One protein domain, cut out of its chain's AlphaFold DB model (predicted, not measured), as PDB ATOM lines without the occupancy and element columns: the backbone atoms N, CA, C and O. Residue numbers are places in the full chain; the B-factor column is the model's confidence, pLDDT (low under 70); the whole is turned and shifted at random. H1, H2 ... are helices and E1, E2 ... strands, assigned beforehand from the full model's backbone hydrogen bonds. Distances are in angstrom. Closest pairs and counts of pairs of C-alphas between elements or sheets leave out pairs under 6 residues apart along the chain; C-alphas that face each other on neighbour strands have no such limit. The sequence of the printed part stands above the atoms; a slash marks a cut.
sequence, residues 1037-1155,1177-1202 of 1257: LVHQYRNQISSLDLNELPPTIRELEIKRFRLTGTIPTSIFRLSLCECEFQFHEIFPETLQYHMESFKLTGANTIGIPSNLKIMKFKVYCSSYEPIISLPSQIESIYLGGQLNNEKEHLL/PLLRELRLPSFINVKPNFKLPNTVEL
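This is residues 1037 to 1155 and 1177 to 1202 of the 1257 residues of the protein "F-box_5 domain-containing protein" of Polysphondylium pallidum (strain ATCC 26659 / Pp 5 / PN500) (UniProt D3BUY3). With little regular structure, 56 of 145 printed residues in named elements, the domain is a solenoid of stacked turns: parallel sheet E1 E3 E5 E6 E7 E8 E9 is one wall, with E2, E4 and H1 across from it. Mostly strand, it runs E1 to E5, H1, E6 to E9. It is compact, radius of gyration of the C-alphas 15.3 A, spanning 45 by 36 by 22 A.

Start at E1, residues 1037 to 1040, whose N 1038 is 2.8 A from O 1061 of parallel E3, residues 1059 to 1063. E2, residues 1046 to 1049, is parallel to E4, residues 1065 to 1068, with N 1048 and O 1066 2.8 A apart. E5, residues 1077 to 1081, H1, residues 1087 to 1090, and E6, residues 1097 to 1105, form a strand-helix-strand unit, parallel neighbours with a helix between, its crossover right-handed.

Find C-alpha 1037 at (398.694, 294.093, 283.868). E7, residues 1116 to 1125, spans 19.7 A; E8, residues 1140 to 1147, 20.3 A; E9, residues 1181 to 1183, ends at (377.560, 289.298, 294.478).

Across the cut, C-alphas 1155 and 1177 are 12.0 A apart; 67 printed residues have pLDDT under 70.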
ATOM      1  N   LEU A1037     399.020 294.016 282.443       90.50
ATOM      2  CA  LEU A1037     398.694 294.093 283.868       90.50
ATOM      3  C   LEU A1037     399.510 295.241 284.479       90.50
ATOM      4  O   LEU A1037     400.729 295.265 284.331       90.50
ATOM      5  N   VAL A1038     398.877 296.199 285.157       87.44
ATOM      6  CA  VAL A1038     399.521 297.411 285.692       87.44
ATOM      7  C   VAL A1038     399.026 297.696 287.103       87.44
ATOM      8  O   VAL A1038     397.897 298.134 287.305       87.44
ATOM      9  N   HIS A1039     399.888 297.520 288.100       84.94
ATOM     10  CA  HIS A1039     399.549 297.784 289.497       84.94
ATOM     11  C   HIS A1039     400.330 298.968 290.077       84.94
ATOM     12  O   HIS A1039     401.561 298.965 290.119       84.94
ATOM     13  N   GLN A1040     399.626 299.968 290.599       77.88
ATOM     14  CA  GLN A1040     400.214 301.039 291.390       77.88
ATOM     15  C   GLN A1040     400.177 300.678 292.885       77.88
ATOM     16  O   GLN A1040     399.179 300.156 293.378       77.88
ATOM     17  N   TYR A1041     401.270 300.917 293.625       70.81
ATOM     18  CA  TYR A1041     401.395 300.474 295.030       70.81
ATOM     19  C   TYR A1041     401.672 301.575 296.073       70.81
ATOM     20  O   TYR A1041     401.854 301.267 297.249       70.81
ATOM     21  N   ARG A1042     401.653 302.860 295.688       62.69
ATOM     22  CA  ARG A1042     401.661 304.006 296.624       62.69
ATOM     23  C   ARG A1042     400.292 304.689 296.702       62.69
ATOM     24  O   ARG A1042     399.472 304.536 295.807       62.69
ATOM     25  N   ASN A1043     400.081 305.481 297.755       55.16
ATOM     26  CA  ASN A1043     398.796 306.117 298.090       55.16
ATOM     27  C   ASN A1043     398.448 307.379 297.263       55.16
ATOM     28  O   ASN A1043     397.460 308.037 297.566       55.16
ATOM     29  N   GLN A1044     399.253 307.763 296.267       62.91
ATOM     30  CA  GLN A1044     398.972 308.907 295.388       62.91
ATOM     31  C   GLN A1044     398.462 308.397 294.042       62.91
ATOM     32  O   GLN A1044     399.257 307.931 293.233       62.91
ATOM     33  N   ILE A1045     397.154 308.475 293.807       68.50
ATOM     34  CA  ILE A1045     396.517 307.992 292.573       68.50
ATOM     35  C   ILE A1045     397.039 308.808 291.377       68.50
ATOM     36  O   ILE A1045     397.012 310.039 291.408       68.50
ATOM     37  N   SER A1046     397.554 308.128 290.346       75.38
ATOM     38  CA  SER A1046     398.127 308.767 289.149       75.38
ATOM     39  C   SER A1046     397.216 308.633 287.926       75.38
ATOM     40  O   SER A1046     396.463 307.667 287.821       75.38
ATOM     41  N   SER A1047     397.239 309.619 287.023       79.69
ATOM     42  CA  SER A1047     396.340 309.667 285.863       79.69
ATOM     43  C   SER A1047     396.863 308.880 284.659       79.69
ATOM     44  O   SER A1047     398.011 309.075 284.256       79.69
ATOM     45  N   LEU A1048     395.998 308.073 284.049       82.12
ATOM     46  CA  LEU A1048     396.261 307.213 282.899       82.12
ATOM     47  C   LEU A1048     395.234 307.485 281.789       82.12
ATOM     48  O   LEU A1048     394.035 307.308 281.999       82.12
ATOM     49  N   ASP A1049     395.702 307.890 280.609       83.62
ATOM     50  CA  ASP A1049     394.860 308.027 279.418       83.62
ATOM     51  C   ASP A1049     394.722 306.667 278.715       83.62
ATOM     52  O   ASP A1049     395.712 306.021 278.370       83.62
ATOM     53  N   LEU A1050     393.487 306.209 278.524       84.00
ATOM     54  CA  LEU A1050     393.178 304.917 277.917       84.00
ATOM     55  C   LEU A1050     393.269 304.953 276.383       84.00
ATOM     56  O   LEU A1050     393.493 303.907 275.774       84.00
ATOM     57  N   ASN A1051     393.242 306.145 275.768       82.06
ATOM     58  CA  ASN A1051     393.559 306.323 274.345       82.06
ATOM     59  C   ASN A1051     395.046 306.040 274.044       82.06
ATOM     60  O   ASN A1051     395.422 305.801 272.897       82.06
ATOM     61  N   GLU A1052     395.913 306.086 275.062       78.06
ATOM     62  CA  GLU A1052     397.346 305.799 274.937       78.06
ATOM     63  C   GLU A1052     397.662 304.290 274.979       78.06
ATOM     64  O   GLU A1052     398.826 303.904 274.835       78.06
ATOM     65  N   LEU A1053     396.643 303.433 275.132       83.12
ATOM     66  CA  LEU A1053     396.751 301.974 275.075       83.12
ATOM     67  C   LEU A1053     396.679 301.446 273.626       83.12
ATOM     68  O   LEU A1053     395.933 301.983 272.807       83.12
ATOM     69  N   PRO A1054     397.410 300.369 273.278       81.56
ATOM     70  CA  PRO A1054     397.322 299.774 271.950       81.56
ATOM     71  C   PRO A1054     395.985 299.044 271.734       81.56
ATOM     72  O   PRO A1054     395.556 298.278 272.603       81.56
ATOM     73  N   PRO A1055     395.352 299.190 270.551       77.38
ATOM     74  CA  PRO A1055     394.063 298.566 270.218       77.38
ATOM     75  C   PRO A1055     394.146 297.040 270.016       77.38
ATOM     76  O   PRO A1055     393.178 296.404 269.609       77.38
ATOM     77  N   THR A1056     395.310 296.442 270.273       83.00
ATOM     78  CA  THR A1056     395.539 294.993 270.290       83.00
ATOM     79  C   THR A1056     395.336 294.370 271.670       83.00
ATOM     80  O   THR A1056     395.269 293.144 271.761       83.00
ATOM     81  N   ILE A1057     395.218 295.174 272.737       87.69
ATOM     82  CA  ILE A1057     394.978 294.659 274.089       87.69
ATOM     83  C   ILE A1057     393.608 293.992 274.155       87.69
ATOM     84  O   ILE A1057     392.597 294.567 273.741       87.69
ATOM     85  N   ARG A1058     393.593 292.782 274.721       85.62
ATOM     86  CA  ARG A1058     392.377 292.009 275.008       85.62
ATOM     87  C   ARG A1058     392.245 291.631 276.482       85.62
ATOM     88  O   ARG A1058     391.117 291.471 276.949       85.62
ATOM     89  N   GLU A1059     393.362 291.542 277.213       90.06
ATOM     90  CA  GLU A1059     393.391 291.377 278.672       90.06
ATOM     91  C   GLU A1059     394.046 292.593 279.332       90.06
ATOM     92  O   GLU A1059     395.233 292.852 279.119       90.06
ATOM     93  N   LEU A1060     393.276 293.325 280.141       90.50
ATOM     94  CA  LEU A1060     393.728 294.515 280.856       90.50
ATOM     95  C   LEU A1060     393.400 294.427 282.352       90.50
ATOM     96  O   LEU A1060     392.233 294.467 282.737       90.50
ATOM     97  N   GLU A1061     394.420 294.383 283.208       90.38
ATOM     98  CA  GLU A1061     394.270 294.670 284.641       90.38
ATOM     99  C   GLU A1061     394.992 295.978 284.976       90.38
ATOM    100  O   GLU A1061     396.167 296.148 284.670       90.38
ATOM    101  N   ILE A1062     394.288 296.916 285.603       88.12
ATOM    102  CA  ILE A1062     394.808 298.195 286.086       88.12
ATOM    103  C   ILE A1062     394.436 298.310 287.565       88.12
ATOM    104  O   ILE A1062     393.293 298.055 287.943       88.12
ATOM    105  N   LYS A1063     395.376 298.710 288.426       87.19
ATOM    106  CA  LYS A1063     395.123 298.896 289.863       87.19
ATOM    107  C   LYS A1063     395.686 300.214 290.394       87.19
ATOM    108  O   LYS A1063     396.892 300.405 290.313       87.19
ATOM    109  N   ARG A1064     394.839 301.043 291.022       82.19
ATOM    110  CA  ARG A1064     395.130 302.327 291.706       82.19
ATOM    111  C   ARG A1064     395.414 303.562 290.829       82.19
ATOM    112  O   ARG A1064     396.282 304.359 291.166       82.19
ATOM    113  N   PHE A1065     394.642 303.764 289.757       82.25
ATOM    114  CA  PHE A1065     394.803 304.889 288.812       82.25
ATOM    115  C   PHE A1065     393.563 305.773 288.684       82.25
ATOM    116  O   PHE A1065     392.446 305.313 288.907       82.25
ATOM    117  N   ARG A1066     393.756 307.018 288.236       85.25
ATOM    118  CA  ARG A1066     392.694 307.855 287.674       85.25
ATOM    119  C   ARG A1066     392.656 307.649 286.165       85.25
ATOM    120  O   ARG A1066     393.609 308.025 285.496       85.25
ATOM    121  N   LEU A1067     391.601 307.066 285.622       86.94
ATOM    122  CA  LEU A1067     391.497 306.824 284.187       86.94
ATOM    123  C   LEU A1067     390.795 307.992 283.496       86.94
ATOM    124  O   LEU A1067     389.811 308.526 284.007       86.94
ATOM    125  N   THR A1068     391.314 308.345 282.330       84.81
ATOM    126  CA  THR A1068     390.792 309.372 281.418       84.81
ATOM    127  C   THR A1068     390.811 308.828 279.995       84.81
ATOM    128  O   THR A1068     391.573 307.902 279.718       84.81
ATOM    129  N   GLY A1069     390.029 309.397 279.083       84.06
ATOM    130  CA  GLY A1069     389.996 308.934 277.693       84.06
ATOM    131  C   GLY A1069     389.396 307.533 277.507       84.06
ATOM    132  O   GLY A1069     389.035 306.858 278.466       84.06
ATOM    133  N   THR A1070     389.249 307.087 276.261       84.69
ATOM    134  CA  THR A1070     388.339 305.988 275.907       84.69
ATOM    135  C   THR A1070     389.006 304.608 275.892       84.69
ATOM    136  O   THR A1070     390.119 304.437 275.400       84.69
ATOM    137  N   ILE A1071     388.295 303.589 276.388       85.50
ATOM    138  CA  ILE A1071     388.722 302.184 276.340       85.50
ATOM    139  C   ILE A1071     388.665 301.646 274.903       85.50
ATOM    140  O   ILE A1071     387.642 301.819 274.230       85.50
ATOM    141  N   PRO A1072     389.698 300.922 274.427       84.12
ATOM    142  CA  PRO A1072     389.618 300.180 273.173       84.12
ATOM    143  C   PRO A1072     388.514 299.112 273.207       84.12
ATOM    144  O   PRO A1072     388.452 298.286 274.119       84.12
ATOM    145  N   THR A1073     387.668 299.065 272.177       82.38
ATOM    146  CA  THR A1073     386.589 298.063 272.035       82.38
ATOM    147  C   THR A1073     387.095 296.623 271.853       82.38
ATOM    148  O   THR A1073     386.300 295.689 271.892       82.38
ATOM    149  N   SER A1074     388.408 296.434 271.684       80.56
ATOM    150  CA  SER A1074     389.101 295.139 271.670       80.56
ATOM    151  C   SER A1074     389.199 294.470 273.046       80.56
ATOM    152  O   SER A1074     389.470 293.269 273.124       80.56
ATOM    153  N   ILE A1075     389.035 295.236 274.132       85.75
ATOM    154  CA  ILE A1075     389.244 294.740 275.492       85.75
ATOM    155  C   ILE A1075     388.084 293.840 275.889       85.75
ATOM    156  O   ILE A1075     386.988 294.292 276.203       85.75
ATOM    157  N   PHE A1076     388.366 292.543 275.900       81.50
ATOM    158  CA  PHE A1076     387.395 291.506 276.209       81.50
ATOM    159  C   PHE A1076     387.371 291.151 277.703       81.50
ATOM    160  O   PHE A1076     386.373 290.639 278.223       81.50
ATOM    161  N   ARG A1077     388.483 291.422 278.403       84.62
ATOM    162  CA  ARG A1077     388.649 291.208 279.843       84.62
ATOM    163  C   ARG A1077     389.305 292.409 280.498       84.62
ATOM    164  O   ARG A1077     390.413 292.794 280.131       84.62
ATOM    165  N   LEU A1078     388.617 292.951 281.495       88.62
ATOM    166  CA  LEU A1078     388.989 294.165 282.204       88.62
ATOM    167  C   LEU A1078     388.985 293.918 283.720       88.62
ATOM    168  O   LEU A1078     388.093 293.262 284.254       88.62
ATOM    169  N   SER A1079     389.964 294.453 284.440       87.81
ATOM    170  CA  SER A1079     390.012 294.434 285.906       87.81
ATOM    171  C   SER A1079     390.545 295.773 286.408       87.81
ATOM    172  O   SER A1079     391.737 296.033 286.315       87.81
ATOM    173  N   LEU A1080     389.664 296.647 286.895       87.12
ATOM    174  CA  LEU A1080     389.981 297.983 287.404       87.12
ATOM    175  C   LEU A1080     389.922 297.990 288.936       87.12
ATOM    176  O   LEU A1080     388.864 298.180 289.532       87.12
ATOM    177  N   CYS A1081     391.044 297.763 289.608       83.12
ATOM    178  CA  CYS A1081     391.079 297.709 291.067       83.12
ATOM    179  C   CYS A1081     391.434 299.068 291.694       83.12
ATOM    180  O   CYS A1081     392.522 299.579 291.477       83.12
ATOM    181  N   GLU A1082     390.574 299.630 292.539       78.31
ATOM    182  CA  GLU A1082     390.797 300.877 293.297       78.31
ATOM    183  C   GLU A1082     391.078 302.090 292.384       78.31
ATOM    184  O   GLU A1082     392.008 302.851 292.634       78.31
ATOM    185  N   CYS A1083     390.323 302.236 291.288       79.25
ATOM    186  CA  CYS A1083     390.546 303.269 290.266       79.25
ATOM    187  C   CYS A1083     389.443 304.347 290.246       79.25
ATOM    188  O   CYS A1083     388.265 304.032 290.389       79.25
ATOM    189  N   GLU A1084     389.826 305.602 290.001       83.75
ATOM    190  CA  GLU A1084     388.929 306.754 289.806       83.75
ATOM    191  C   GLU A1084     388.673 306.965 288.303       83.75
ATOM    192  O   GLU A1084     389.632 306.974 287.542       83.75
ATOM    193  N   PHE A1085     387.442 307.173 287.833       83.88
ATOM    194  CA  PHE A1085     387.171 307.525 286.424       83.88
ATOM    195  C   PHE A1085     385.734 308.032 286.232       83.88
ATOM    196  O   PHE A1085     384.913 307.929 287.143       83.88
ATOM    197  N   GLN A1086     385.423 308.556 285.043       79.62
ATOM    198  CA  GLN A1086     384.061 308.905 284.625       79.62
ATOM    199  C   GLN A1086     383.576 307.941 283.537       79.62
ATOM    200  O   GLN A1086     384.225 307.792 282.503       79.62
ATOM    201  N   PHE A1087     382.433 307.281 283.755       77.06
ATOM    202  CA  PHE A1087     381.954 306.212 282.867       77.06
ATOM    203  C   PHE A1087     381.749 306.672 281.416       77.06
ATOM    204  O   PHE A1087     382.245 306.012 280.508       77.06
ATOM    205  N   HIS A1088     381.102 307.819 281.190       74.62
ATOM    206  CA  HIS A1088     380.851 308.354 279.840       74.62
ATOM    207  C   HIS A1088     382.135 308.774 279.092       74.62
ATOM    208  O   HIS A1088     382.114 308.916 277.873       74.62
ATOM    209  N   GLU A1089     383.247 308.982 279.807       79.44
ATOM    210  CA  GLU A1089     384.551 309.339 279.232       79.44
ATOM    211  C   GLU A1089     385.316 308.084 278.781       79.44
ATOM    212  O   GLU A1089     385.802 308.008 277.648       79.44
ATOM    213  N   ILE A1090     385.364 307.067 279.653       85.44
ATOM    214  CA  ILE A1090     386.041 305.800 279.352       85.44
ATOM    215  C   ILE A1090     385.220 304.881 278.435       85.44
ATOM    216  O   ILE A1090     385.795 304.037 277.749       85.44
ATOM    217  N   PHE A1091     383.900 305.075 278.374       82.88
ATOM    218  CA  PHE A1091     382.955 304.297 277.575       82.88
ATOM    219  C   PHE A1091     381.926 305.203 276.858       82.88
ATOM    220  O   PHE A1091     380.748 305.214 277.229       82.88
ATOM    221  N   PRO A1092     382.326 305.961 275.822       81.00
ATOM    222  CA  PRO A1092     381.430 306.881 275.126       81.00
ATOM    223  C   PRO A1092     380.284 306.134 274.434       81.00
ATOM    224  O   PRO A1092     380.495 305.129 273.755       81.00
ATOM    225  N   GLU A1093     379.066 306.662 274.567       75.31
ATOM    226  CA  GLU A1093     377.805 306.024 274.143       75.31
ATOM    227  C   GLU A1093     377.721 305.722 272.630       75.31
ATOM    228  O   GLU A1093     376.923 304.894 272.195       75.31
ATOM    229  N   THR A1094     378.595 306.341 271.831       76.94
ATOM    230  CA  THR A1094     378.779 306.086 270.394       76.94
ATOM    231  C   THR A1094     379.440 304.741 270.073       76.94
ATOM    232  O   THR A1094     379.346 304.285 268.932       76.94
ATOM    233  N   LEU A1095     380.105 304.096 271.038       78.56
ATOM    234  CA  LEU A1095     380.804 302.817 270.874       78.56
ATOM    235  C   LEU A1095     380.146 301.720 271.717       78.56
ATOM    236  O   LEU A1095     379.830 301.931 272.883       78.56
ATOM    237  N   GLN A1096     379.958 300.537 271.129       78.38
ATOM    238  CA  GLN A1096     379.329 299.380 271.777       78.38
ATOM    239  C   GLN A1096     380.388 298.402 272.295       78.38
ATOM    240  O   GLN A1096     381.188 297.877 271.519       78.38
ATOM    241  N   TYR A1097     380.362 298.117 273.596       80.06
ATOM    242  CA  TYR A1097     381.358 297.285 274.273       80.06
ATOM    243  C   TYR A1097     380.782 295.921 274.647       80.06
ATOM    244  O   TYR A1097     379.695 295.839 275.217       80.06
ATOM    245  N   HIS A1098     381.534 294.857 274.359       79.38
ATOM    246  CA  HIS A1098     381.148 293.472 274.630       79.38
ATOM    247  C   HIS A1098     382.281 292.788 275.411       79.38
ATOM    248  O   HIS A1098     383.335 292.502 274.848       79.38
ATOM    249  N   MET A1099     382.082 292.560 276.711       80.06
ATOM    250  CA  MET A1099     383.109 292.020 277.614       80.06
ATOM    251  C   MET A1099     382.647 290.721 278.268       80.06
ATOM    252  O   MET A1099     381.547 290.665 278.827       80.06
ATOM    253  N   GLU A1100     383.504 289.694 278.301       80.25
ATOM    254  CA  GLU A1100     383.222 288.523 279.136       80.25
ATOM    255  C   GLU A1100     383.344 288.860 280.603       80.25
ATOM    256  O   GLU A1100     382.438 288.518 281.346       80.25
ATOM    257  N   SER A1101     384.427 289.497 281.046       80.00
ATOM    258  CA  SER A1101     384.610 289.783 282.468       80.00
ATOM    259  C   SER A1101     385.139 291.183 282.695       80.00
ATOM    260  O   SER A1101     386.226 291.511 282.218       80.00
ATOM    261  N   PHE A1102     384.410 291.963 283.487       84.94
ATOM    262  CA  PHE A1102     384.854 293.264 283.969       84.94
ATOM    263  C   PHE A1102     384.828 293.251 285.500       84.94
ATOM    264  O   PHE A1102     383.774 293.233 286.122       84.94
ATOM    265  N   LYS A1103     385.996 293.231 286.134       83.81
ATOM    266  CA  LYS A1103     386.155 293.395 287.582       83.81
ATOM    267  C   LYS A1103     386.411 294.869 287.908       83.81
ATOM    268  O   LYS A1103     387.139 295.539 287.186       83.81
ATOM    269  N   LEU A1104     385.836 295.366 288.995       80.06
ATOM    270  CA  LEU A1104     385.961 296.738 289.483       80.06
ATOM    271  C   LEU A1104     386.148 296.698 291.007       80.06
ATOM    272  O   LEU A1104     385.528 295.877 291.673       80.06
ATOM    273  N   THR A1105     386.980 297.545 291.609       73.12
ATOM    274  CA  THR A1105     387.034 297.673 293.080       73.12
ATOM    275  C   THR A1105     387.226 299.132 293.488       73.12
ATOM    276  O   THR A1105     387.847 299.884 292.746       73.12
ATOM    277  N   GLY A1106     386.745 299.535 294.666       61.81
ATOM    278  CA  GLY A1106     386.998 300.861 295.250       61.81
ATOM    279  C   GLY A1106     386.434 302.049 294.459       61.81
ATOM    280  O   GLY A1106     387.099 303.076 294.387       61.81
ATOM    281  N   ALA A1107     385.251 301.901 293.852       57.78
ATOM    282  CA  ALA A1107     384.514 302.988 293.204       57.78
ATOM    283  C   ALA A1107     383.291 303.386 294.054       57.78
ATOM    284  O   ALA A1107     382.648 302.514 294.639       57.78
ATOM    285  N   ASN A1108     382.973 304.686 294.108       53.41
ATOM    286  CA  ASN A1108     382.033 305.243 295.095       53.41
ATOM    287  C   ASN A1108     380.600 305.458 294.565       53.41
ATOM    288  O   ASN A1108     379.666 305.530 295.349       53.41
ATOM    289  N   THR A1109     380.403 305.561 293.250       51.06
ATOM    290  CA  THR A1109     379.079 305.639 292.599       51.06
ATOM    291  C   THR A1109     379.206 305.131 291.166       51.06
ATOM    292  O   THR A1109     380.232 305.354 290.522       51.06
ATOM    293  N   ILE A1110     378.209 304.386 290.675       56.94
ATOM    294  CA  ILE A1110     378.296 303.660 289.398       56.94
ATOM    295  C   ILE A1110     376.965 303.775 288.643       56.94
ATOM    296  O   ILE A1110     376.033 303.016 288.891       56.94
ATOM    297  N   GLY A1111     376.903 304.687 287.674       57.75
ATOM    298  CA  GLY A1111     375.948 304.591 286.570       57.75
ATOM    299  C   GLY A1111     376.639 303.927 285.385       57.75
ATOM    300  O   GLY A1111     377.508 304.546 284.772       57.75
ATOM    301  N   ILE A1112     376.304 302.671 285.077       66.81
ATOM    302  CA  ILE A1112     376.892 301.976 283.921       66.81
ATOM    303  C   ILE A1112     376.109 302.397 282.665       66.81
ATOM    304  O   ILE A1112     374.885 302.237 282.645       66.81
ATOM    305  N   PRO A1113     376.760 302.927 281.617       66.88
ATOM    306  CA  PRO A1113     376.062 303.423 280.438       66.88
ATOM    307  C   PRO A1113     375.537 302.261 279.572       66.88
ATOM    308  O   PRO A1113     376.076 301.154 279.569       66.88
ATOM    309  N   SER A1114     374.443 302.498 278.845       64.88
ATOM    310  CA  SER A1114     373.651 301.453 278.165       64.88
ATOM    311  C   SER A1114     374.336 300.799 276.957       64.88
ATOM    312  O   SER A1114     373.865 299.784 276.448       64.88
ATOM    313  N   ASN A1115     375.463 301.352 276.510       69.88
ATOM    314  CA  ASN A1115     376.341 300.811 275.472       69.88
ATOM    315  C   ASN A1115     377.286 299.696 275.966       69.88
ATOM    316  O   ASN A1115     378.037 299.135 275.162       69.88
ATOM    317  N   LEU A1116     377.274 299.376 277.267       74.12
ATOM    318  CA  LEU A1116     378.109 298.337 277.871       74.12
ATOM    319  C   LEU A1116     377.360 297.025 278.088       74.12
ATOM    320  O   LEU A1116     376.522 296.899 278.980       74.12
ATOM    321  N   LYS A1117     377.754 296.000 277.329       74.75
ATOM    322  CA  LYS A1117     377.287 294.623 277.498       74.75
ATOM    323  C   LYS A1117     378.368 293.806 278.194       74.75
ATOM    324  O   LYS A1117     379.326 293.332 277.580       74.75
ATOM    325  N   ILE A1118     378.213 293.673 279.508       74.12
ATOM    326  CA  ILE A1118     379.121 292.929 280.383       74.12
ATOM    327  C   ILE A1118     378.457 291.604 280.755       74.12
ATOM    328  O   ILE A1118     377.371 291.607 281.333       74.12
ATOM    329  N   MET A1119     379.116 290.477 280.491       70.75
ATOM    330  CA  MET A1119     378.626 289.185 280.982       70.75
ATOM    331  C   MET A1119     378.960 288.965 282.451       70.75
ATOM    332  O   MET A1119     378.042 288.770 283.226       70.75
ATOM    333  N   LYS A1120     380.242 289.008 282.846       75.25
ATOM    334  CA  LYS A1120     380.771 288.686 284.188       75.25
ATOM    335  C   LYS A1120     381.269 289.949 284.920       75.25
ATOM    336  O   LYS A1120     382.483 290.139 285.038       75.25
ATOM    337  N   PHE A1121     380.378 290.850 285.361       77.62
ATOM    338  CA  PHE A1121     380.774 292.043 286.130       77.62
ATOM    339  C   PHE A1121     381.146 291.657 287.571       77.62
ATOM    340  O   PHE A1121     380.506 290.798 288.165       77.62
ATOM    341  N   LYS A1122     382.181 292.266 288.165       76.75
ATOM    342  CA  LYS A1122     382.620 291.979 289.543       76.75
ATOM    343  C   LYS A1122     383.118 293.212 290.299       76.75
ATOM    344  O   LYS A1122     384.322 293.443 290.351       76.75
ATOM    345  N   VAL A1123     382.212 293.968 290.910       73.94
ATOM    346  CA  VAL A1123     382.504 295.113 291.787       73.94
ATOM    347  C   VAL A1123     382.937 294.669 293.195       73.94
ATOM    348  O   VAL A1123     382.527 293.623 293.701       73.94
ATOM    349  N   TYR A1124     383.756 295.481 293.858       67.06
ATOM    350  CA  TYR A1124     384.023 295.417 295.296       67.06
ATOM    351  C   TYR A1124     384.034 296.852 295.852       67.06
ATOM    352  O   TYR A1124     385.013 297.573 295.652       67.06
ATOM    353  N   CYS A1125     382.959 297.291 296.504       59.75
ATOM    354  CA  CYS A1125     382.789 298.664 296.985       59.75
ATOM    355  C   CYS A1125     383.388 298.870 298.385       59.75
ATOM    356  O   CYS A1125     383.253 298.029 299.275       59.75
ATOM    357  N   SER A1126     384.003 300.031 298.598       54.03
ATOM    358  CA  SER A1126     384.223 300.608 299.927       54.03
ATOM    359  C   SER A1126     382.998 301.446 300.299       54.03
ATOM    360  O   SER A1126     382.529 302.210 299.466       54.03
ATOM    361  N   SER A1127     382.489 301.266 301.520       51.75
ATOM    362  CA  SER A1127     381.249 301.844 302.072       51.75
ATOM    363  C   SER A1127     380.926 303.301 301.687       51.75
ATOM    364  O   SER A1127     381.840 304.124 301.637       51.75
ATOM    365  N   TYR A1128     379.615 303.592 301.634       50.38
ATOM    366  CA  TYR A1128     378.908 304.879 301.454       50.38
ATOM    367  C   TYR A1128     378.428 305.213 300.024       50.38
ATOM    368  O   TYR A1128     379.212 305.513 299.128       50.38
ATOM    369  N   GLU A1129     377.099 305.191 299.876       51.19
ATOM    370  CA  GLU A1129     376.240 305.731 298.802       51.19
ATOM    371  C   GLU A1129     376.337 305.183 297.347       51.19
ATOM    372  O   GLU A1129     375.990 305.910 296.411       51.19
ATOM    373  N   PRO A1130     376.678 303.901 297.076       49.94
ATOM    374  CA  PRO A1130     376.604 303.354 295.720       49.94
ATOM    375  C   PRO A1130     375.156 303.009 295.316       49.94
ATOM    376  O   PRO A1130     374.737 301.856 295.422       49.94
ATOM    377  N   ILE A1131     374.405 303.981 294.786       48.66
ATOM    378  CA  ILE A1131     373.225 303.688 293.953       48.66
ATOM    379  C   ILE A1131     373.738 303.201 292.591       48.66
ATOM    380  O   ILE A1131     374.367 303.973 291.864       48.66
ATOM    381  N   ILE A1132     373.492 301.935 292.245       55.50
ATOM    382  CA  ILE A1132     373.851 301.377 290.936       55.50
ATOM    383  C   ILE A1132     372.607 301.334 290.048       55.50
ATOM    384  O   ILE A1132     371.663 300.593 290.323       55.50
ATOM    385  N   SER A1133     372.623 302.105 288.957       54.78
ATOM    386  CA  SER A1133     371.655 301.953 287.870       54.78
ATOM    387  C   SER A1133     372.117 300.846 286.916       54.78
ATOM    388  O   SER A1133     373.273 300.791 286.492       54.78
ATOM    389  N   LEU A1134     371.206 299.916 286.628       56.03
ATOM    390  CA  LEU A1134     371.516 298.637 285.988       56.03
ATOM    391  C   LEU A1134     371.221 298.699 284.477       56.03
ATOM    392  O   LEU A1134     370.057 298.851 284.100       56.03
ATOM    393  N   PRO A1135     372.229 298.568 283.594       53.41
ATOM    394  CA  PRO A1135     372.018 298.575 282.154       53.41
ATOM    395  C   PRO A1135     371.412 297.246 281.689       53.41
ATOM    396  O   PRO A1135     371.537 296.196 282.326       53.41
ATOM    397  N   SER A1136     370.755 297.277 280.533       51.19
ATOM    398  CA  SER A1136     370.146 296.094 279.932       51.19
ATOM    399  C   SER A1136     371.177 295.005 279.602       51.19
ATOM    400  O   SER A1136     372.225 295.294 279.035       51.19
ATOM    401  N   GLN A1137     370.791 293.744 279.825       58.81
ATOM    402  CA  GLN A1137     371.476 292.505 279.407       58.81
ATOM    403  C   GLN A1137     372.654 291.994 280.254       58.81
ATOM    404  O   GLN A1137     373.103 290.883 279.952       58.81
ATOM    405  N   ILE A1138     373.092 292.683 281.321       66.19
ATOM    406  CA  ILE A1138     374.079 292.112 282.262       66.19
ATOM    407  C   ILE A1138     373.632 290.713 282.713       66.19
ATOM    408  O   ILE A1138     372.455 290.489 282.983       66.19
ATOM    409  N   GLU A1139     374.564 289.762 282.736       64.88
ATOM    410  CA  GLU A1139     374.335 288.432 283.314       64.88
ATOM    411  C   GLU A1139     374.784 288.398 284.757       64.88
ATOM    412  O   GLU A1139     374.101 287.821 285.573       64.88
ATOM    413  N   SER A1140     375.894 289.049 285.077       67.25
ATOM    414  CA  SER A1140     376.587 288.953 286.351       67.25
ATOM    415  C   SER A1140     376.831 290.307 286.969       67.25
ATOM    416  O   SER A1140     377.336 291.196 286.289       67.25
ATOM    417  N   ILE A1141     376.698 290.383 288.283       73.38
ATOM    418  CA  ILE A1141     377.445 291.302 289.122       73.38
ATOM    419  C   ILE A1141     378.156 290.481 290.225       73.38
ATOM    420  O   ILE A1141     377.689 289.446 290.677       73.38
ATOM    421  N   TYR A1142     379.317 290.901 290.714       71.88
ATOM    422  CA  TYR A1142     379.834 290.541 292.044       71.88
ATOM    423  C   TYR A1142     379.890 291.863 292.836       71.88
ATOM    424  O   TYR A1142     380.115 292.886 292.204       71.88
ATOM    425  N   LEU A1143     379.664 291.900 294.152       69.38
ATOM    426  CA  LEU A1143     379.666 293.113 294.976       69.38
ATOM    427  C   LEU A1143     380.362 292.798 296.309       69.38
ATOM    428  O   LEU A1143     379.725 292.644 297.341       69.38
ATOM    429  N   GLY A1144     381.688 292.683 296.331       59.28
ATOM    430  CA  GLY A1144     382.383 292.647 297.624       59.28
ATOM    431  C   GLY A1144     382.239 293.980 298.369       59.28
ATOM    432  O   GLY A1144     382.000 295.007 297.741       59.28
ATOM    433  N   GLY A1145     382.415 293.995 299.690       61.00
ATOM    434  CA  GLY A1145     382.399 295.237 300.473       61.00
ATOM    435  C   GLY A1145     381.728 295.102 301.836       61.00
ATOM    436  O   GLY A1145     381.417 293.988 302.264       61.00
ATOM    437  N   GLN A1146     381.502 296.249 302.481       60.97
ATOM    438  CA  GLN A1146     380.749 296.419 303.731       60.97
ATOM    439  C   GLN A1146     379.833 297.659 303.638       60.97
ATOM    440  O   GLN A1146     380.224 298.663 303.038       60.97
ATOM    441  N   LEU A1147     378.630 297.588 304.220       60.88
ATOM    442  CA  LEU A1147     377.582 298.621 304.207       60.88
ATOM    443  C   LEU A1147     377.176 299.045 305.623       60.88
ATOM    444  O   LEU A1147     376.890 298.194 306.464       60.88
ATOM    445  N   ASN A1148     377.110 300.366 305.847       58.41
ATOM    446  CA  ASN A1148     377.160 300.982 307.181       58.41
ATOM    447  C   ASN A1148     376.097 302.091 307.436       58.41
ATOM    448  O   ASN A1148     376.263 302.864 308.379       58.41
ATOM    449  N   ASN A1149     375.052 302.243 306.604       56.91
ATOM    450  CA  ASN A1149     374.047 303.314 306.742       56.91
ATOM    451  C   ASN A1149     372.650 302.920 306.196       56.91
ATOM    452  O   ASN A1149     372.550 302.255 305.169       56.91
ATOM    453  N   GLU A1150     371.562 303.343 306.855       48.41
ATOM    454  CA  GLU A1150     370.184 302.859 306.593       48.41
ATOM    455  C   GLU A1150     369.399 303.618 305.502       48.41
ATOM    456  O   GLU A1150     368.314 303.186 305.114       48.41
ATOM    457  N   LYS A1151     369.901 304.755 305.003       46.44
ATOM    458  CA  LYS A1151     369.192 305.593 304.007       46.44
ATOM    459  C   LYS A1151     369.572 305.319 302.544       46.44
ATOM    460  O   LYS A1151     369.135 306.050 301.660       46.44
ATOM    461  N   GLU A1152     370.386 304.302 302.284       50.94
ATOM    462  CA  GLU A1152     371.041 304.098 300.987       50.94
ATOM    463  C   GLU A1152     370.294 303.055 300.125       50.94
ATOM    464  O   GLU A1152     370.206 301.875 300.471       50.94
ATOM    465  N   HIS A1153     369.749 303.483 298.979       51.75
ATOM    466  CA  HIS A1153     369.084 302.602 298.007       51.75
ATOM    467  C   HIS A1153     370.108 302.011 297.020       51.75
ATOM    468  O   HIS A1153     370.360 302.598 295.972       51.75
ATOM    469  N   LEU A1154     370.698 300.852 297.333       54.44
ATOM    470  CA  LEU A1154     371.789 300.280 296.523       54.44
ATOM    471  C   LEU A1154     371.447 300.014 295.050       54.44
ATOM    472  O   LEU A1154     372.319 300.159 294.198       54.44
ATOM    473  N   LEU A1155     370.219 299.591 294.748       56.06
ATOM    474  CA  LEU A1155     369.771 299.298 293.385       56.06
ATOM    475  C   LEU A1155     368.432 299.991 293.133       56.06
ATOM    476  O   LEU A1155     367.419 299.592 293.714       56.06
ATOM    477  N   PRO A1177     365.321 294.365 283.279       51.22
ATOM    478  CA  PRO A1177     366.707 293.967 283.125       51.22
ATOM    479  C   PRO A1177     366.867 292.467 283.412       51.22
ATOM    480  O   PRO A1177     366.527 291.963 284.486       51.22
ATOM    481  N   LEU A1178     367.396 291.773 282.406       58.72
ATOM    482  CA  LEU A1178     367.649 290.330 282.355       58.72
ATOM    483  C   LEU A1178     368.908 289.919 283.144       58.72
ATOM    484  O   LEU A1178     369.603 288.985 282.740       58.72
ATOM    485  N   LEU A1179     369.192 290.642 284.237       63.88
ATOM    486  CA  LEU A1179     370.173 290.278 285.263       63.88
ATOM    487  C   LEU A1179     370.087 288.777 285.560       63.88
ATOM    488  O   LEU A1179     368.999 288.210 285.511       63.88
ATOM    489  N   ARG A1180     371.199 288.125 285.893       65.88
ATOM    490  CA  ARG A1180     371.189 286.699 286.239       65.88
ATOM    491  C   ARG A1180     372.073 286.334 287.428       65.88
ATOM    492  O   ARG A1180     371.940 285.244 287.956       65.88
ATOM    493  N   GLU A1181     372.973 287.180 287.912       69.50
ATOM    494  CA  GLU A1181     373.876 286.797 288.987       69.50
ATOM    495  C   GLU A1181     374.748 287.941 289.652       69.50
ATOM    496  O   GLU A1181     375.923 287.975 289.321       69.50
ATOM    497  N   LEU A1182     374.276 288.736 290.669       70.50
ATOM    498  CA  LEU A1182     374.816 289.801 291.627       70.50
ATOM    499  C   LEU A1182     375.446 289.478 293.023       70.50
ATOM    500  O   LEU A1182     374.768 289.430 294.015       70.50
ATOM    501  N   ARG A1183     376.763 289.434 293.212       72.56
ATOM    502  CA  ARG A1183     377.560 289.298 294.478       72.56
ATOM    503  C   ARG A1183     377.347 290.092 295.797       72.56
ATOM    504  O   ARG A1183     378.412 290.310 296.367       72.56
ATOM    505  N   LEU A1184     376.178 290.629 296.201       70.81
ATOM    506  CA  LEU A1184     375.938 291.571 297.344       70.81
ATOM    507  C   LEU A1184     376.975 291.575 298.501       70.81
ATOM    508  O   LEU A1184     377.388 290.512 298.979       70.81
ATOM    509  N   PRO A1185     377.316 292.774 299.025       66.50
ATOM    510  CA  PRO A1185     378.361 292.972 300.028       66.50
ATOM    511  C   PRO A1185     377.868 292.692 301.449       66.50
ATOM    512  O   PRO A1185     376.676 292.524 301.692       66.50
ATOM    513  N   SER A1186     378.793 292.694 302.409       67.00
ATOM    514  CA  SER A1186     378.465 292.514 303.823       67.00
ATOM    515  C   SER A1186     377.715 293.730 304.407       67.00
ATOM    516  O   SER A1186     377.942 294.865 303.993       67.00
ATOM    517  N   PHE A1187     376.824 293.509 305.368       65.94
ATOM    518  CA  PHE A1187     376.003 294.490 306.075       65.94
ATOM    519  C   PHE A1187     376.479 294.559 307.533       65.94
ATOM    520  O   PHE A1187     376.732 293.521 308.143       65.94
ATOM    521  N   ILE A1188     376.616 295.759 308.107       61.31
ATOM    522  CA  ILE A1188     377.047 295.930 309.503       61.31
ATOM    523  C   ILE A1188     376.129 296.933 310.201       61.31
ATOM    524  O   ILE A1188     376.216 298.134 309.961       61.31
ATOM    525  N   ASN A1189     375.287 296.436 311.115       56.75
ATOM    526  CA  ASN A1189     374.325 297.219 311.909       56.75
ATOM    527  C   ASN A1189     373.304 298.019 311.067       56.75
ATOM    528  O   ASN A1189     372.892 299.106 311.466       56.75
ATOM    529  N   VAL A1190     372.913 297.492 309.903       57.31
ATOM    530  CA  VAL A1190     372.058 298.156 308.903       57.31
ATOM    531  C   VAL A1190     371.071 297.149 308.334       57.31
ATOM    532  O   VAL A1190     371.492 296.077 307.900       57.31
ATOM    533  N   LYS A1191     369.786 297.509 308.248       58.09
ATOM    534  CA  LYS A1191     368.783 296.706 307.534       58.09
ATOM    535  C   LYS A1191     368.453 297.341 306.171       58.09
ATOM    536  O   LYS A1191     367.829 298.402 306.143       58.09
ATOM    537  N   PRO A1192     368.867 296.738 305.039       56.72
ATOM    538  CA  PRO A1192     368.641 297.302 303.708       56.72
ATOM    539  C   PRO A1192     367.151 297.360 303.332       56.72
ATOM    540  O   PRO A1192     366.397 296.412 303.547       56.72
ATOM    541  N   ASN A1193     366.731 298.479 302.733       51.75
ATOM    542  CA  ASN A1193     365.327 298.796 302.450       51.75
ATOM    543  C   ASN A1193     365.093 299.138 300.964       51.75
ATOM    544  O   ASN A1193     364.766 300.267 300.592       51.75
ATOM    545  N   PHE A1194     365.313 298.152 300.096       57.62
ATOM    546  CA  PHE A1194     365.010 298.201 298.662       57.62
ATOM    547  C   PHE A1194     364.682 296.783 298.176       57.62
ATOM    548  O   PHE A1194     365.197 295.814 298.725       57.62
ATOM    549  N   LYS A1195     363.811 296.642 297.171       55.56
ATOM    550  CA  LYS A1195     363.395 295.329 296.652       55.56
ATOM    551  C   LYS A1195     364.174 294.965 295.402       55.56
ATOM    552  O   LYS A1195     364.300 295.779 294.490       55.56
ATOM    553  N   LEU A1196     364.637 293.723 295.349       62.75
ATOM    554  CA  LEU A1196     365.322 293.187 294.179       62.75
ATOM    555  C   LEU A1196     364.323 292.939 293.030       62.75
ATOM    556  O   LEU A1196     363.169 292.592 293.297       62.75
ATOM    557  N   PRO A1197     364.728 293.079 291.756       57.28
ATOM    558  CA  PRO A1197     363.904 292.650 290.633       57.28
ATOM    559  C   PRO A1197     363.683 291.135 290.635       57.28
ATOM    560  O   PRO A1197     364.563 290.365 291.005       57.28
ATOM    561  N   ASN A1198     362.542 290.698 290.107       57.31
ATOM    562  CA  ASN A1198     362.183 289.283 289.976       57.31
ATOM    563  C   ASN A1198     362.928 288.557 288.810       57.31
ATOM    564  O   ASN A1198     362.379 287.592 288.279       57.31
ATOM    565  N   THR A1199     364.074 289.061 288.307       61.62
ATOM    566  CA  THR A1199     364.542 288.789 286.916       61.62
ATOM    567  C   THR A1199     366.025 288.481 286.651       61.62
ATOM    568  O   THR A1199     366.250 287.828 285.645       61.62
ATOM    569  N   VAL A1200     366.994 289.116 287.327       64.81
ATOM    570  CA  VAL A1200     368.060 288.675 288.308       64.81
ATOM    571  C   VAL A1200     367.980 287.134 288.666       64.81
ATOM    572  O   VAL A1200     366.824 287.081 289.018       64.81
ATOM    573  N   GLU A1201     368.963 286.066 288.621       63.88
ATOM    574  CA  GLU A1201     369.295 284.458 288.916       63.88
ATOM    575  C   GLU A1201     370.132 283.598 290.085       63.88
ATOM    576  O   GLU A1201     370.357 282.404 289.858       63.88
ATOM    577  N   LEU A1202     370.555 283.976 291.340       64.81
ATOM    578  CA  LEU A1202     371.356 283.328 292.443       64.81
ATOM    579  C   LEU A1202     371.492 284.196 293.754       64.81
ATOM    580  O   LEU A1202     372.610 284.532 294.091       64.81
TER     581      LEU A1202